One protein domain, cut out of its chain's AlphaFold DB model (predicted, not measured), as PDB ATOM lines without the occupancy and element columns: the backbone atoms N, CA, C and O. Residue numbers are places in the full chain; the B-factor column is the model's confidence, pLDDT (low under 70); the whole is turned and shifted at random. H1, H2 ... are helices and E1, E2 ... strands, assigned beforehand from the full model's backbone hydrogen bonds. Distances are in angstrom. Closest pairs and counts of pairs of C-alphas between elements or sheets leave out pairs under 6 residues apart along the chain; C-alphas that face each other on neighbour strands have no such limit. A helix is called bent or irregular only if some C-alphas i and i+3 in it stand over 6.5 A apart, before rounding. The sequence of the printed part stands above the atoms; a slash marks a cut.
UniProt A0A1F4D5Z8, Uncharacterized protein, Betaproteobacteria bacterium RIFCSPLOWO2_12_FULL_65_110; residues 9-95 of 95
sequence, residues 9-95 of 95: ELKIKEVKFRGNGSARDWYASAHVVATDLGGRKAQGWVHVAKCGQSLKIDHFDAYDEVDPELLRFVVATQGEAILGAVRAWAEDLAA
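AT A GLANCE: This is residues 9 to 95 of the 95 residues of an uncharacterized protein of Betaproteobacteria bacterium RIFCSPLOWO2_12_FULL_65_110 (UniProt A0A1F4D5Z8). A twisted sheet of four long strands curls round H1b, one arm of a bent helix whose arms both cover one face: two layers, sheet and helix. The printed part has 87 residues, ordered E1 E2 E3 E4 H1, class mixed. The sheet, E1 - E2 - E3 - E4, is a meander, each strand the antiparallel neighbour of the one before. It is compact, radius of gyration of the C-alphas 13.2 A, but elongated, spanning 42 by 23 by 18 A.

IN THESE COORDINATES: E1, residues 9 to 19, 30.2 A, begins at C-alpha 9 (-35.155, -25.924, 42.407). E2 is residues 26 to 36, 31.1 A; E3, 41 to 51, 30.6 A; E4, 54 to 62, 24.4 A. H1, residues 68 to 92, assigned as one helix by its hydrogen bonds, is bent: C-alphas 77 and 80 are 8.1 A apart. Its arms are H1a, 68 to 77, and H1b, 80 to 92, ending at C-alpha 92 (-15.032, -37.257, 47.850).

HOW THE PARTS SIT: Hairpins E1 and E2, E2 and E3, E3 and E4 have within hydrogen-bond range N 16 and O 29, N 30 and O 46, N 47 and O 59, each 2.8 A. H1a is on the sheet; its closest C-alphas with E3 are Ala 42 and Leu 71, 5.2 A. H1b is on the same face; its closest with E4 are Leu 55 and Leu 83, 6.6 A. The arms are about perpendicular, 77 degrees; in both every O i to N i+4 pair is within range.

THE WHOLE: The C-alphas farthest apart, Ser 22 and Gly 38, are 44.4 A apart. The printed part has no cut and no long link. pLDDT is under 70 at residues 19 to 24, 64 to 66 and 95.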
ATOM      1  N   GLU A   9     -35.658 -24.823  41.605       89.19
ATOM      2  CA  GLU A   9     -35.155 -25.924  42.407       89.19
ATOM      3  C   GLU A   9     -34.232 -26.758  41.528       89.19
ATOM      4  O   GLU A   9     -34.659 -27.277  40.499       89.19
ATOM      5  N   LEU A  10     -32.959 -26.853  41.916       89.62
ATOM      6  CA  LEU A  10     -31.937 -27.625  41.217       89.62
ATOM      7  C   LEU A  10     -31.561 -28.854  42.047       89.62
ATOM      8  O   LEU A  10     -31.197 -28.738  43.218       89.62
ATOM      9  N   LYS A  11     -31.582 -30.025  41.414       92.62
ATOM     10  CA  LYS A  11     -31.104 -31.285  41.978       92.62
ATOM     11  C   LYS A  11     -30.064 -31.912  41.054       92.62
ATOM     12  O   LYS A  11     -30.335 -32.145  39.879       92.62
ATOM     13  N   ILE A  12     -28.903 -32.246  41.612       92.31
ATOM     14  CA  ILE A  12     -27.879 -33.060  40.947       92.31
ATOM     15  C   ILE A  12     -28.097 -34.506  41.388       92.31
ATOM     16  O   ILE A  12     -27.958 -34.818  42.569       92.31
ATOM     17  N   LYS A  13     -28.539 -35.371  40.471       92.75
ATOM     18  CA  LYS A  13     -28.882 -36.768  40.791       92.75
ATOM     19  C   LYS A  13     -27.656 -37.669  40.855       92.75
ATOM     20  O   LYS A  13     -27.592 -38.554  41.699       92.75
ATOM     21  N   GLU A  14     -26.732 -37.468  39.930       92.25
ATOM     22  CA  GLU A  14     -25.536 -38.288  39.765       92.25
ATOM     23  C   GLU A  14     -24.458 -37.477  39.038       92.25
ATOM     24  O   GLU A  14     -24.779 -36.618  38.212       92.25
ATOM     25  N   VAL A  15     -23.187 -37.765  39.318       92.69
ATOM     26  CA  VAL A  15     -22.039 -37.270  38.551       92.69
ATOM     27  C   VAL A  15     -21.200 -38.461  38.100       92.69
ATOM     28  O   VAL A  15     -20.785 -39.294  38.901       92.69
ATOM     29  N   LYS A  16     -20.955 -38.562  36.795       92.38
ATOM     30  CA  LYS A  16     -20.136 -39.620  36.195       92.38
ATOM     31  C   LYS A  16     -18.800 -39.047  35.769       92.38
ATOM     32  O   LYS A  16     -18.778 -38.120  34.965       92.38
ATOM     33  N   PHE A  17     -17.710 -39.632  36.251       89.19
ATOM     34  CA  PHE A  17     -16.354 -39.263  35.853       89.19
ATOM     35  C   PHE A  17     -15.833 -40.210  34.768       89.19
ATOM     36  O   PHE A  17     -16.055 -41.420  34.819       89.19
ATOM     37  N   ARG A  18     -15.126 -39.659  33.780       83.94
ATOM     38  CA  ARG A  18     -14.342 -40.417  32.801       83.94
ATOM     39  C   ARG A  18     -12.910 -39.894  32.788       83.94
ATOM     40  O   ARG A  18     -12.682 -38.683  32.761       83.94
ATOM     41  N   GLY A  19     -11.953 -40.821  32.791       67.75
ATOM     42  CA  GLY A  19     -10.542 -40.491  32.614       67.75
ATOM     43  C   GLY A  19     -10.279 -39.975  31.201       67.75
ATOM     44  O   GLY A  19     -10.801 -40.529  30.233       67.75
ATOM     45  N   ASN A  20      -9.469 -38.925  31.082       63.72
ATOM     46  CA  ASN A  20      -8.946 -38.480  29.799       63.72
ATOM     47  C   ASN A  20      -7.584 -39.152  29.571       63.72
ATOM     48  O   ASN A  20      -6.607 -38.811  30.228       63.72
ATOM     49  N   GLY A  21      -7.505 -40.129  28.666       54.50
ATOM     50  CA  GLY A  21      -6.288 -40.931  28.461       54.50
ATOM     51  C   GLY A  21      -5.057 -40.141  27.994       54.50
ATOM     52  O   GLY A  21      -3.947 -40.661  28.052       54.50
ATOM     53  N   SER A  22      -5.231 -38.895  27.546       54.59
ATOM     54  CA  SER A  22      -4.177 -38.051  26.971       54.59
ATOM     55  C   SER A  22      -3.862 -36.781  27.777       54.59
ATOM     56  O   SER A  22      -2.936 -36.056  27.413       54.59
ATOM     57  N   ALA A  23      -4.556 -36.518  28.889       51.62
ATOM     58  CA  ALA A  23      -4.289 -35.379  29.772       51.62
ATOM     59  C   ALA A  23      -4.394 -35.799  31.245       51.62
ATOM     60  O   ALA A  23      -5.188 -36.663  31.590       51.62
ATOM     61  N   ARG A  24      -3.652 -35.151  32.152       56.16
ATOM     62  CA  ARG A  24      -3.774 -35.335  33.620       56.16
ATOM     63  C   ARG A  24      -5.128 -34.876  34.206       56.16
ATOM     64  O   ARG A  24      -5.243 -34.673  35.413       56.16
ATOM     65  N   ASP A  25      -6.135 -34.698  33.366       73.81
ATOM     66  CA  ASP A  25      -7.420 -34.111  33.705       73.81
ATOM     67  C   ASP A  25      -8.558 -35.105  33.457       73.81
ATOM     68  O   ASP A  25      -8.393 -36.155  32.836       73.81
ATOM     69  N   TRP A  26      -9.728 -34.801  34.001       85.38
ATOM     70  CA  TRP A  26     -10.907 -35.652  33.917       85.38
ATOM     71  C   TRP A  26     -12.075 -34.890  33.304       85.38
ATOM     72  O   TRP A  26     -12.146 -33.659  33.361       85.38
ATOM     73  N   TYR A  27     -13.012 -35.649  32.744       88.88
ATOM     74  CA  TYR A  27     -14.325 -35.149  32.361       88.88
ATOM     75  C   TYR A  27     -15.365 -35.676  33.337       88.88
ATOM     76  O   TYR A  27     -15.319 -36.841  33.734       88.88
ATOM     77  N   ALA A  28     -16.310 -34.821  33.703       91.88
ATOM     78  CA  ALA A  28     -17.475 -35.194  34.482       91.88
ATOM     79  C   ALA A  28     -18.749 -34.910  33.692       91.88
ATOM     80  O   ALA A  28     -18.807 -34.008  32.863       91.88
ATOM     81  N   SER A  29     -19.791 -35.688  33.938       93.81
ATOM     82  CA  SER A  29     -21.140 -35.420  33.444       93.81
ATOM     83  C   SER A  29     -22.071 -35.421  34.643       93.81
ATOM     84  O   SER A  29     -22.141 -36.427  35.345       93.81
ATOM     85  N   ALA A  30     -22.741 -34.304  34.904       94.25
ATOM     86  CA  ALA A  30     -23.685 -34.150  36.002       94.25
ATOM     87  C   ALA A  30     -25.118 -34.278  35.481       94.25
ATOM     88  O   ALA A  30     -25.525 -33.529  34.595       94.25
ATOM     89  N   HIS A  31     -25.892 -35.204  36.037       94.06
ATOM     90  CA  HIS A  31     -27.312 -35.326  35.734       94.06
ATOM     91  C   HIS A  31     -28.081 -34.288  36.545       94.06
ATOM     92  O   HIS A  31     -28.260 -34.413  37.762       94.06
ATOM     93  N   VAL A  32     -28.533 -33.257  35.845       92.38
ATOM     94  CA  VAL A  32     -29.292 -32.139  36.387       92.38
ATOM     95  C   VAL A  32     -30.779 -32.414  36.229       92.38
ATOM     96  O   VAL A  32     -31.240 -32.775  35.150       92.38
ATOM     97  N   VAL A  33     -31.534 -32.188  37.301       92.12
ATOM     98  CA  VAL A  33     -32.988 -32.042  37.264       92.12
ATOM     99  C   VAL A  33     -33.349 -30.711  37.889       92.12
ATOM    100  O   VAL A  33     -32.960 -30.424  39.018       92.12
ATOM    101  N   ALA A  34     -34.107 -29.913  37.156       89.94
ATOM    102  CA  ALA A  34     -34.584 -28.622  37.594       89.94
ATOM    103  C   ALA A  34     -36.106 -28.551  37.523       89.94
ATOM    104  O   ALA A  34     -36.739 -29.172  36.665       89.94
ATOM    105  N   THR A  35     -36.707 -27.809  38.444       89.81
ATOM    106  CA  THR A  35     -38.139 -27.502  38.439       89.81
ATOM    107  C   THR A  35     -38.325 -26.020  38.731       89.81
ATOM    108  O   THR A  35     -37.718 -25.490  39.665       89.81
ATOM    109  N   ASP A  36     -39.109 -25.336  37.902       87.25
ATOM    110  CA  ASP A  36     -39.458 -23.935  38.132       87.25
ATOM    111  C   ASP A  36     -40.723 -23.793  38.997       87.25
ATOM    112  O   ASP A  36     -41.424 -24.762  39.288       87.25
ATOM    113  N   LEU A  37     -41.043 -22.560  39.403       81.81
ATOM    114  CA  LEU A  37     -42.248 -22.259  40.190       81.81
ATOM    115  C   LEU A  37     -43.567 -22.586  39.469       81.81
ATOM    116  O   LEU A  37     -44.598 -22.712  40.124       81.81
ATOM    117  N   GLY A  38     -43.548 -22.702  38.140       81.75
ATOM    118  CA  GLY A  38     -44.695 -23.114  37.334       81.75
ATOM    119  C   GLY A  38     -44.852 -24.634  37.244       81.75
ATOM    120  O   GLY A  38     -45.753 -25.105  36.555       81.75
ATOM    121  N   GLY A  39     -43.978 -25.405  37.902       84.69
ATOM    122  CA  GLY A  39     -43.959 -26.865  37.839       84.69
ATOM    123  C   GLY A  39     -43.357 -27.419  36.547       84.69
ATOM    124  O   GLY A  39     -43.375 -28.639  36.350       84.69
ATOM    125  N   ARG A  40     -42.801 -26.566  35.674       85.88
ATOM    126  CA  ARG A  40     -42.085 -27.017  34.480       85.88
ATOM    127  C   ARG A  40     -40.796 -27.682  34.915       85.88
ATOM    128  O   ARG A  40     -40.061 -27.161  35.755       85.88
ATOM    129  N   LYS A  41     -40.530 -28.842  34.331       87.44
ATOM    130  CA  LYS A  41     -39.336 -29.631  34.613       87.44
ATOM    131  C   LYS A  41     -38.355 -29.481  33.464       87.44
ATOM    132  O   LYS A  41     -38.773 -29.336  32.322       87.44
ATOM    133  N   ALA A  42     -37.073 -29.523  33.795       87.75
ATOM    134  CA  ALA A  42     -35.953 -29.664  32.874       87.75
ATOM    135  C   ALA A  42     -35.033 -30.765  33.412       87.75
ATOM    136  O   ALA A  42     -34.781 -30.819  34.615       87.75
ATOM    137  N   GLN A  43     -34.541 -31.652  32.552       91.19
ATOM    138  CA  GLN A  43     -33.572 -32.672  32.936       91.19
ATOM    139  C   GLN A  43     -32.610 -32.955  31.792       91.19
ATOM    140  O   GLN A  43     -32.989 -32.918  30.621       91.19
ATOM    141  N   GLY A  44     -31.364 -33.232  32.145       92.31
ATOM    142  CA  GLY A  44     -30.312 -33.445  31.170       92.31
ATOM    143  C   GLY A  44     -28.963 -33.709  31.810       92.31
ATOM    144  O   GLY A  44     -28.808 -33.663  33.035       92.31
ATOM    145  N   TRP A  45     -27.987 -33.968  30.954       93.94
ATOM    146  CA  TRP A  45     -26.591 -34.077  31.343       93.94
ATOM    147  C   TRP A  45     -25.883 -32.757  31.093       93.94
ATOM    148  O   TRP A  45     -26.016 -32.162  30.029       93.94
ATOM    149  N   VAL A  46     -25.128 -32.297  32.083       94.06
ATOM    150  CA  VAL A  46     -24.241 -31.143  31.964       94.06
ATOM    151  C   VAL A  46     -22.812 -31.651  32.022       94.06
ATOM    152  O   VAL A  46     -22.381 -32.211  33.032       94.06
ATOM    153  N   HIS A  47     -22.087 -31.478  30.925       93.75
ATOM    154  CA  HIS A  47     -20.727 -31.964  30.772       93.75
ATOM    155  C   HIS A  47     -19.748 -30.904  31.264       93.75
ATOM    156  O   HIS A  47     -19.796 -29.741  30.863       93.75
ATOM    157  N   VAL A  48     -18.865 -31.314  32.167       92.94
ATOM    158  CA  VAL A  48     -17.882 -30.465  32.830       92.94
ATOM    159  C   VAL A  48     -16.491 -30.979  32.503       92.94
ATOM    160  O   VAL A  48     -16.170 -32.147  32.728       92.94
ATOM    161  N   ALA A  49     -15.657 -30.086  31.989       90.06
ATOM    162  CA  ALA A  49     -14.247 -30.332  31.753       90.06
ATOM    163  C   ALA A  49     -13.425 -29.729  32.897       90.06
ATOM    164  O   ALA A  49     -13.641 -28.573  33.287       90.06
ATOM    165  N   LYS A  50     -12.461 -30.494  33.412       87.19
ATOM    166  CA  LYS A  50     -11.388 -29.945  34.236       87.19
ATOM    167  C   LYS A  50     -10.282 -29.412  33.324       87.19
ATOM    168  O   LYS A  50      -9.762 -30.147  32.492       87.19
ATOM    169  N   CYS A  51      -9.922 -28.146  33.509       83.19
ATOM    170  CA  CYS A  51      -8.854 -27.473  32.778       83.19
ATOM    171  C   CYS A  51      -7.802 -26.985  33.785       83.19
ATOM    172  O   CYS A  51      -7.882 -25.865  34.298       83.19
ATOM    173  N   GLY A  52      -6.824 -27.832  34.115       82.50
ATOM    174  CA  GLY A  52      -5.848 -27.518  35.159       82.50
ATOM    175  C   GLY A  52      -6.499 -27.382  36.543       82.50
ATOM    176  O   GLY A  52      -6.922 -28.373  37.132       82.50
ATOM    177  N   GLN A  53      -6.557 -26.160  37.087       82.19
ATOM    178  CA  GLN A  53      -7.149 -25.871  38.409       82.19
ATOM    179  C   GLN A  53      -8.610 -25.388  38.335       82.19
ATOM    180  O   GLN A  53      -9.231 -25.150  39.369       82.19
ATOM    181  N   SER A  54      -9.167 -25.213  37.134       85.81
ATOM    182  CA  SER A  54     -10.537 -24.731  36.947       85.81
ATOM    183  C   SER A  54     -11.464 -25.822  36.415       85.81
ATOM    184  O   SER A  54     -11.032 -26.795  35.794       85.81
ATOM    185  N   LEU A  55     -12.761 -25.644  36.672       90.06
ATOM    186  CA  LEU A  55     -13.831 -26.434  36.072       90.06
ATOM    187  C   LEU A  55     -14.626 -25.536  35.132       90.06
ATOM    188  O   LEU A  55     -14.902 -24.383  35.467       90.06
ATOM    189  N   LYS A  56     -15.009 -26.071  33.976       92.12
ATOM    190  CA  LYS A  56     -15.811 -25.358  32.982       92.12
ATOM    191  C   LYS A  56     -16.931 -26.261  32.477       92.12
ATOM    192  O   LYS A  56     -16.694 -27.428  32.179       92.12
ATOM    193  N   ILE A  57     -18.130 -25.700  32.334       92.69
ATOM    194  CA  ILE A  57     -19.214 -26.349  31.591       92.69
ATOM    195  C   ILE A  57     -18.866 -26.311  30.100       92.69
ATOM    196  O   ILE A  57     -18.649 -25.237  29.537       92.69
ATOM    197  N   ASP A  58     -18.779 -27.484  29.484       90.81
ATOM    198  CA  ASP A  58     -18.418 -27.652  28.079       90.81
ATOM    199  C   ASP A  58     -19.664 -27.619  27.182       90.81
ATOM    200  O   ASP A  58     -19.831 -26.707  26.374       90.81
ATOM    201  N   HIS A  59     -20.585 -28.559  27.395       90.12
ATOM    202  CA  HIS A  59     -21.879 -28.628  26.717       90.12
ATOM    203  C   HIS A  59     -22.925 -29.310  27.610       90.12
ATOM    204  O   HIS A  59     -22.618 -29.765  28.716       90.12
ATOM    205  N   PHE A  60     -24.176 -29.353  27.155       90.12
ATOM    206  CA  PHE A  60     -25.257 -30.054  27.841       90.12
ATOM    207  C   PHE A  60     -26.187 -30.736  26.839       90.12
ATOM    208  O   PHE A  60     -26.455 -30.180  25.773       90.12
ATOM    209  N   ASP A  61     -26.720 -31.885  27.242       89.88
ATOM    210  CA  ASP A  61     -27.668 -32.683  26.471       89.88
ATOM    211  C   ASP A  61     -29.012 -32.727  27.205       89.88
ATOM    212  O   ASP A  61     -29.098 -33.161  28.360       89.88
ATOM    213  N   ALA A  62     -30.072 -32.257  26.542       82.44
ATOM    214  CA  ALA A  62     -31.443 -32.386  27.027       82.44
ATOM    215  C   ALA A  62     -32.018 -33.758  26.639       82.44
ATOM    216  O   ALA A  62     -31.708 -34.278  25.571       82.44
ATOM    217  N   TYR A  63     -32.870 -34.331  27.491       78.69
ATOM    218  CA  TYR A  63     -33.658 -35.518  27.132       78.69
ATOM    219  C   TYR A  63     -34.914 -35.145  26.311       78.69
ATOM    220  O   TYR A  63     -35.348 -33.995  26.330       78.69
ATOM    221  N   ASP A  64     -35.516 -36.120  25.616       61.06
ATOM    222  CA  ASP A  64     -36.605 -35.899  24.637       61.06
ATOM    223  C   ASP A  64     -37.929 -35.375  25.236       61.06
ATOM    224  O   ASP A  64     -38.731 -34.765  24.534       61.06
ATOM    225  N   GLU A  65     -38.176 -35.576  26.534       64.00
ATOM    226  CA  GLU A  65     -39.449 -35.217  27.190       64.00
ATOM    227  C   GLU A  65     -39.412 -33.873  27.939       64.00
ATOM    228  O   GLU A  65     -40.222 -33.631  28.838       64.00
ATOM    229  N   VAL A  66     -38.439 -33.009  27.648       69.50
ATOM    230  CA  VAL A  66     -38.152 -31.853  28.503       69.50
ATOM    231  C   VAL A  66     -37.955 -30.552  27.742       69.50
ATOM    232  O   VAL A  66     -37.482 -30.558  26.616       69.50
ATOM    233  N   ASP A  67     -38.309 -29.432  28.384       76.25
ATOM    234  CA  ASP A  67     -38.143 -28.077  27.845       76.25
ATOM    235  C   ASP A  67     -36.636 -27.737  27.740       76.25
ATOM    236  O   ASP A  67     -35.973 -27.513  28.766       76.25
ATOM    237  N   PRO A  68     -36.058 -27.713  26.520       77.56
ATOM    238  CA  PRO A  68     -34.627 -27.498  26.336       77.56
ATOM    239  C   PRO A  68     -34.221 -26.043  26.611       77.56
ATOM    240  O   PRO A  68     -33.065 -25.778  26.958       77.56
ATOM    241  N   GLU A  69     -35.152 -25.091  26.498       84.38
ATOM    242  CA  GLU A  69     -34.899 -23.688  26.827       84.38
ATOM    243  C   GLU A  69     -34.790 -23.498  28.339       84.38
ATOM    244  O   GLU A  69     -33.912 -22.769  28.810       84.38
ATOM    245  N   LEU A  70     -35.610 -24.217  29.113       85.25
ATOM    246  CA  LEU A  70     -35.502 -24.222  30.567       85.25
ATOM    247  C   LEU A  70     -34.178 -24.840  31.030       85.25
ATOM    248  O   LEU A  70     -33.526 -24.264  31.900       85.25
ATOM    249  N   LEU A  71     -33.726 -25.956  30.438       87.75
ATOM    250  CA  LEU A  71     -32.416 -26.527  30.786       87.75
ATOM    251  C   LEU A  71     -31.277 -25.550  30.463       87.75
ATOM    252  O   LEU A  71     -30.395 -25.335  31.296       87.75
ATOM    253  N   ARG A  72     -31.328 -24.898  29.295       89.19
ATOM    254  CA  ARG A  72     -30.363 -23.854  28.924       89.19
ATOM    255  C   ARG A  72     -30.354 -22.712  29.943       89.19
ATOM    256  O   ARG A  72     -29.284 -22.268  30.354       89.19
ATOM    257  N   PHE A  73     -31.530 -22.254  30.372       89.75
ATOM    258  CA  PHE A  73     -31.661 -21.216  31.393       89.75
ATOM    259  C   PHE A  73     -31.090 -21.658  32.749       89.75
ATOM    260  O   PHE A  73     -30.383 -20.889  33.404       89.75
ATOM    261  N   VAL A  74     -31.344 -22.903  33.162       90.06
ATOM    262  CA  VAL A  74     -30.783 -23.491  34.390       90.06
ATOM    263  C   VAL A  74     -29.261 -23.500  34.326       90.06
ATOM    264  O   VAL A  74     -28.619 -23.008  35.247       90.06
ATOM    265  N   VAL A  75     -28.673 -23.993  33.234       91.00
ATOM    266  CA  VAL A  75     -27.212 -24.026  33.058       91.00
ATOM    267  C   VAL A  75     -26.621 -22.614  33.100       91.00
ATOM    268  O   VAL A  75     -25.623 -22.388  33.783       91.00
ATOM    269  N   ALA A  76     -27.263 -21.647  32.439       90.00
ATOM    270  CA  ALA A  76     -26.797 -20.262  32.404       90.00
ATOM    271  C   ALA A  76     -26.879 -19.549  33.766       90.00
ATOM    272  O   ALA A  76     -26.048 -18.694  34.058       90.00
ATOM    273  N   THR A  77     -27.871 -19.877  34.600       90.50
ATOM    274  CA  THR A  77     -28.119 -19.165  35.871       90.50
ATOM    275  C   THR A  77     -27.617 -19.900  37.110       90.50
ATOM    276  O   THR A  77     -27.359 -19.262  38.126       90.50
ATOM    277  N   GLN A  78     -27.474 -21.224  37.040       90.81
ATOM    278  CA  GLN A  78     -27.066 -22.094  38.148       90.81
ATOM    279  C   GLN A  78     -25.731 -22.805  37.881       90.81
ATOM    280  O   GLN A  78     -25.370 -23.729  38.611       90.81
ATOM    281  N   GLY A  79     -24.982 -22.387  36.854       90.19
ATOM    282  CA  GLY A  79     -23.723 -23.017  36.451       90.19
ATOM    283  C   GLY A  79     -22.721 -23.171  37.598       90.19
ATOM    284  O   GLY A  79     -22.187 -24.258  37.796       90.19
ATOM    285  N   GLU A  80     -22.543 -22.139  38.425       93.00
ATOM    286  CA  GLU A  80     -21.649 -22.191  39.593       93.00
ATOM    287  C   GLU A  80     -22.066 -23.254  40.621       93.00
ATOM    288  O   GLU A  80     -21.217 -23.961  41.161       93.00
ATOM    289  N   ALA A  81     -23.370 -23.429  40.861       91.31
ATOM    290  CA  ALA A  81     -23.869 -24.461  41.771       91.31
ATOM    291  C   ALA A  81     -23.614 -25.872  41.214       91.31
ATOM    292  O   ALA A  81     -23.227 -26.773  41.960       91.31
ATOM    293  N   ILE A  82     -23.776 -26.055  39.898       93.25
ATOM    294  CA  ILE A  82     -23.467 -27.317  39.209       93.25
ATOM    295  C   ILE A  82     -21.966 -27.621  39.322       93.25
ATOM    296  O   ILE A  82     -21.591 -28.724  39.718       93.25
ATOM    297  N   LEU A  83     -21.105 -26.642  39.029       94.50
ATOM    298  CA  LEU A  83     -19.651 -26.789  39.136       94.50
ATOM    299  C   LEU A  83     -19.205 -27.079  40.574       94.50
ATOM    300  O   LEU A  83     -18.338 -27.929  40.781       94.50
ATOM    301  N   GLY A  84     -19.814 -26.419  41.561       93.38
ATOM    302  CA  GLY A  84     -19.569 -26.674  42.979       93.38
ATOM    303  C   GLY A  84     -19.921 -28.106  43.386       93.38
ATOM    304  O   GLY A  84     -19.117 -28.769  44.038       93.38
ATOM    305  N   ALA A  85     -21.072 -28.619  42.942       92.56
ATOM    306  CA  ALA A  85     -21.477 -29.999  43.212       92.56
ATOM    307  C   ALA A  85     -20.526 -31.025  42.571       92.56
ATOM    308  O   ALA A  85     -20.141 -32.000  43.217       92.56
ATOM    309  N   VAL A  86     -20.106 -30.788  41.323       92.56
ATOM    310  CA  VAL A  86     -19.134 -31.649  40.628       92.56
ATOM    311  C   VAL A  86     -17.780 -31.637  41.336       92.56
ATOM    312  O   VAL A  86     -17.164 -32.691  41.483       92.56
ATOM    313  N   ARG A  87     -17.324 -30.469  41.808       92.69
ATOM    314  CA  ARG A  87     -16.084 -30.354  42.585       92.69
ATOM    315  C   ARG A  87     -16.153 -31.163  43.878       92.69
ATOM    316  O   ARG A  87     -15.252 -31.952  44.120       92.69
ATOM    317  N   ALA A  88     -17.231 -31.012  44.647       91.00
ATOM    318  CA  ALA A  88     -17.413 -31.740  45.901       91.00
ATOM    319  C   ALA A  88     -17.401 -33.265  45.688       91.00
ATOM    320  O   ALA A  88     -16.759 -33.988  46.440       91.00
ATOM    321  N   TRP A  89     -18.043 -33.758  44.623       91.38
ATOM    322  CA  TRP A  89     -17.975 -35.179  44.257       91.38
ATOM    323  C   TRP A  89     -16.564 -35.634  43.867       91.38
ATOM    324  O   TRP A  89     -16.167 -36.748  44.195       91.38
ATOM    325  N   ALA A  90     -15.806 -34.797  43.153       86.88
ATOM    326  CA  ALA A  90     -14.434 -35.124  42.771       86.88
ATOM    327  C   ALA A  90     -13.497 -35.210  43.987       86.88
ATOM    328  O   ALA A  90     -12.584 -36.031  43.989       86.88
ATOM    329  N   GLU A  91     -13.717 -34.366  44.997       87.81
ATOM    330  CA  GLU A  91     -12.977 -34.385  46.262       87.81
ATOM    331  C   GLU A  91     -13.306 -35.641  47.086       87.81
ATOM    332  O   GLU A  91     -12.387 -36.278  47.591       87.81
ATOM    333  N   ASP A  92     -14.579 -36.046  47.143       87.00
ATOM    334  CA  ASP A  92     -15.032 -37.257  47.850       87.00
ATOM    335  C   ASP A  92     -14.462 -38.550  47.240       87.00
ATOM    336  O   ASP A  92     -14.050 -39.455  47.954       87.00
ATOM    337  N   LEU A  93     -14.346 -38.620  45.907       78.44
ATOM    338  CA  LEU A  93     -13.721 -39.753  45.205       78.44
ATOM    339  C   LEU A  93     -12.203 -39.866  45.417       78.44
ATOM    340  O   LEU A  93     -11.627 -40.912  45.115       78.44
ATOM    341  N   ALA A  94     -11.547 -38.780  45.833       73.44
ATOM    342  CA  ALA A  94     -10.104 -38.734  46.055       73.44
ATOM    343  C   ALA A  94      -9.706 -38.971  47.524       73.44
ATOM    344  O   ALA A  94      -8.508 -39.103  47.795       73.44
ATOM    345  N   ALA A  95     -10.681 -38.980  48.440       64.88
ATOM    346  CA  ALA A  95     -10.517 -39.268  49.864       64.88
ATOM    347  C   ALA A  95     -10.472 -40.780  50.138       64.88
ATOM    348  O   ALA A  95      -9.724 -41.169  51.066       64.88
TER     349      ALA A  95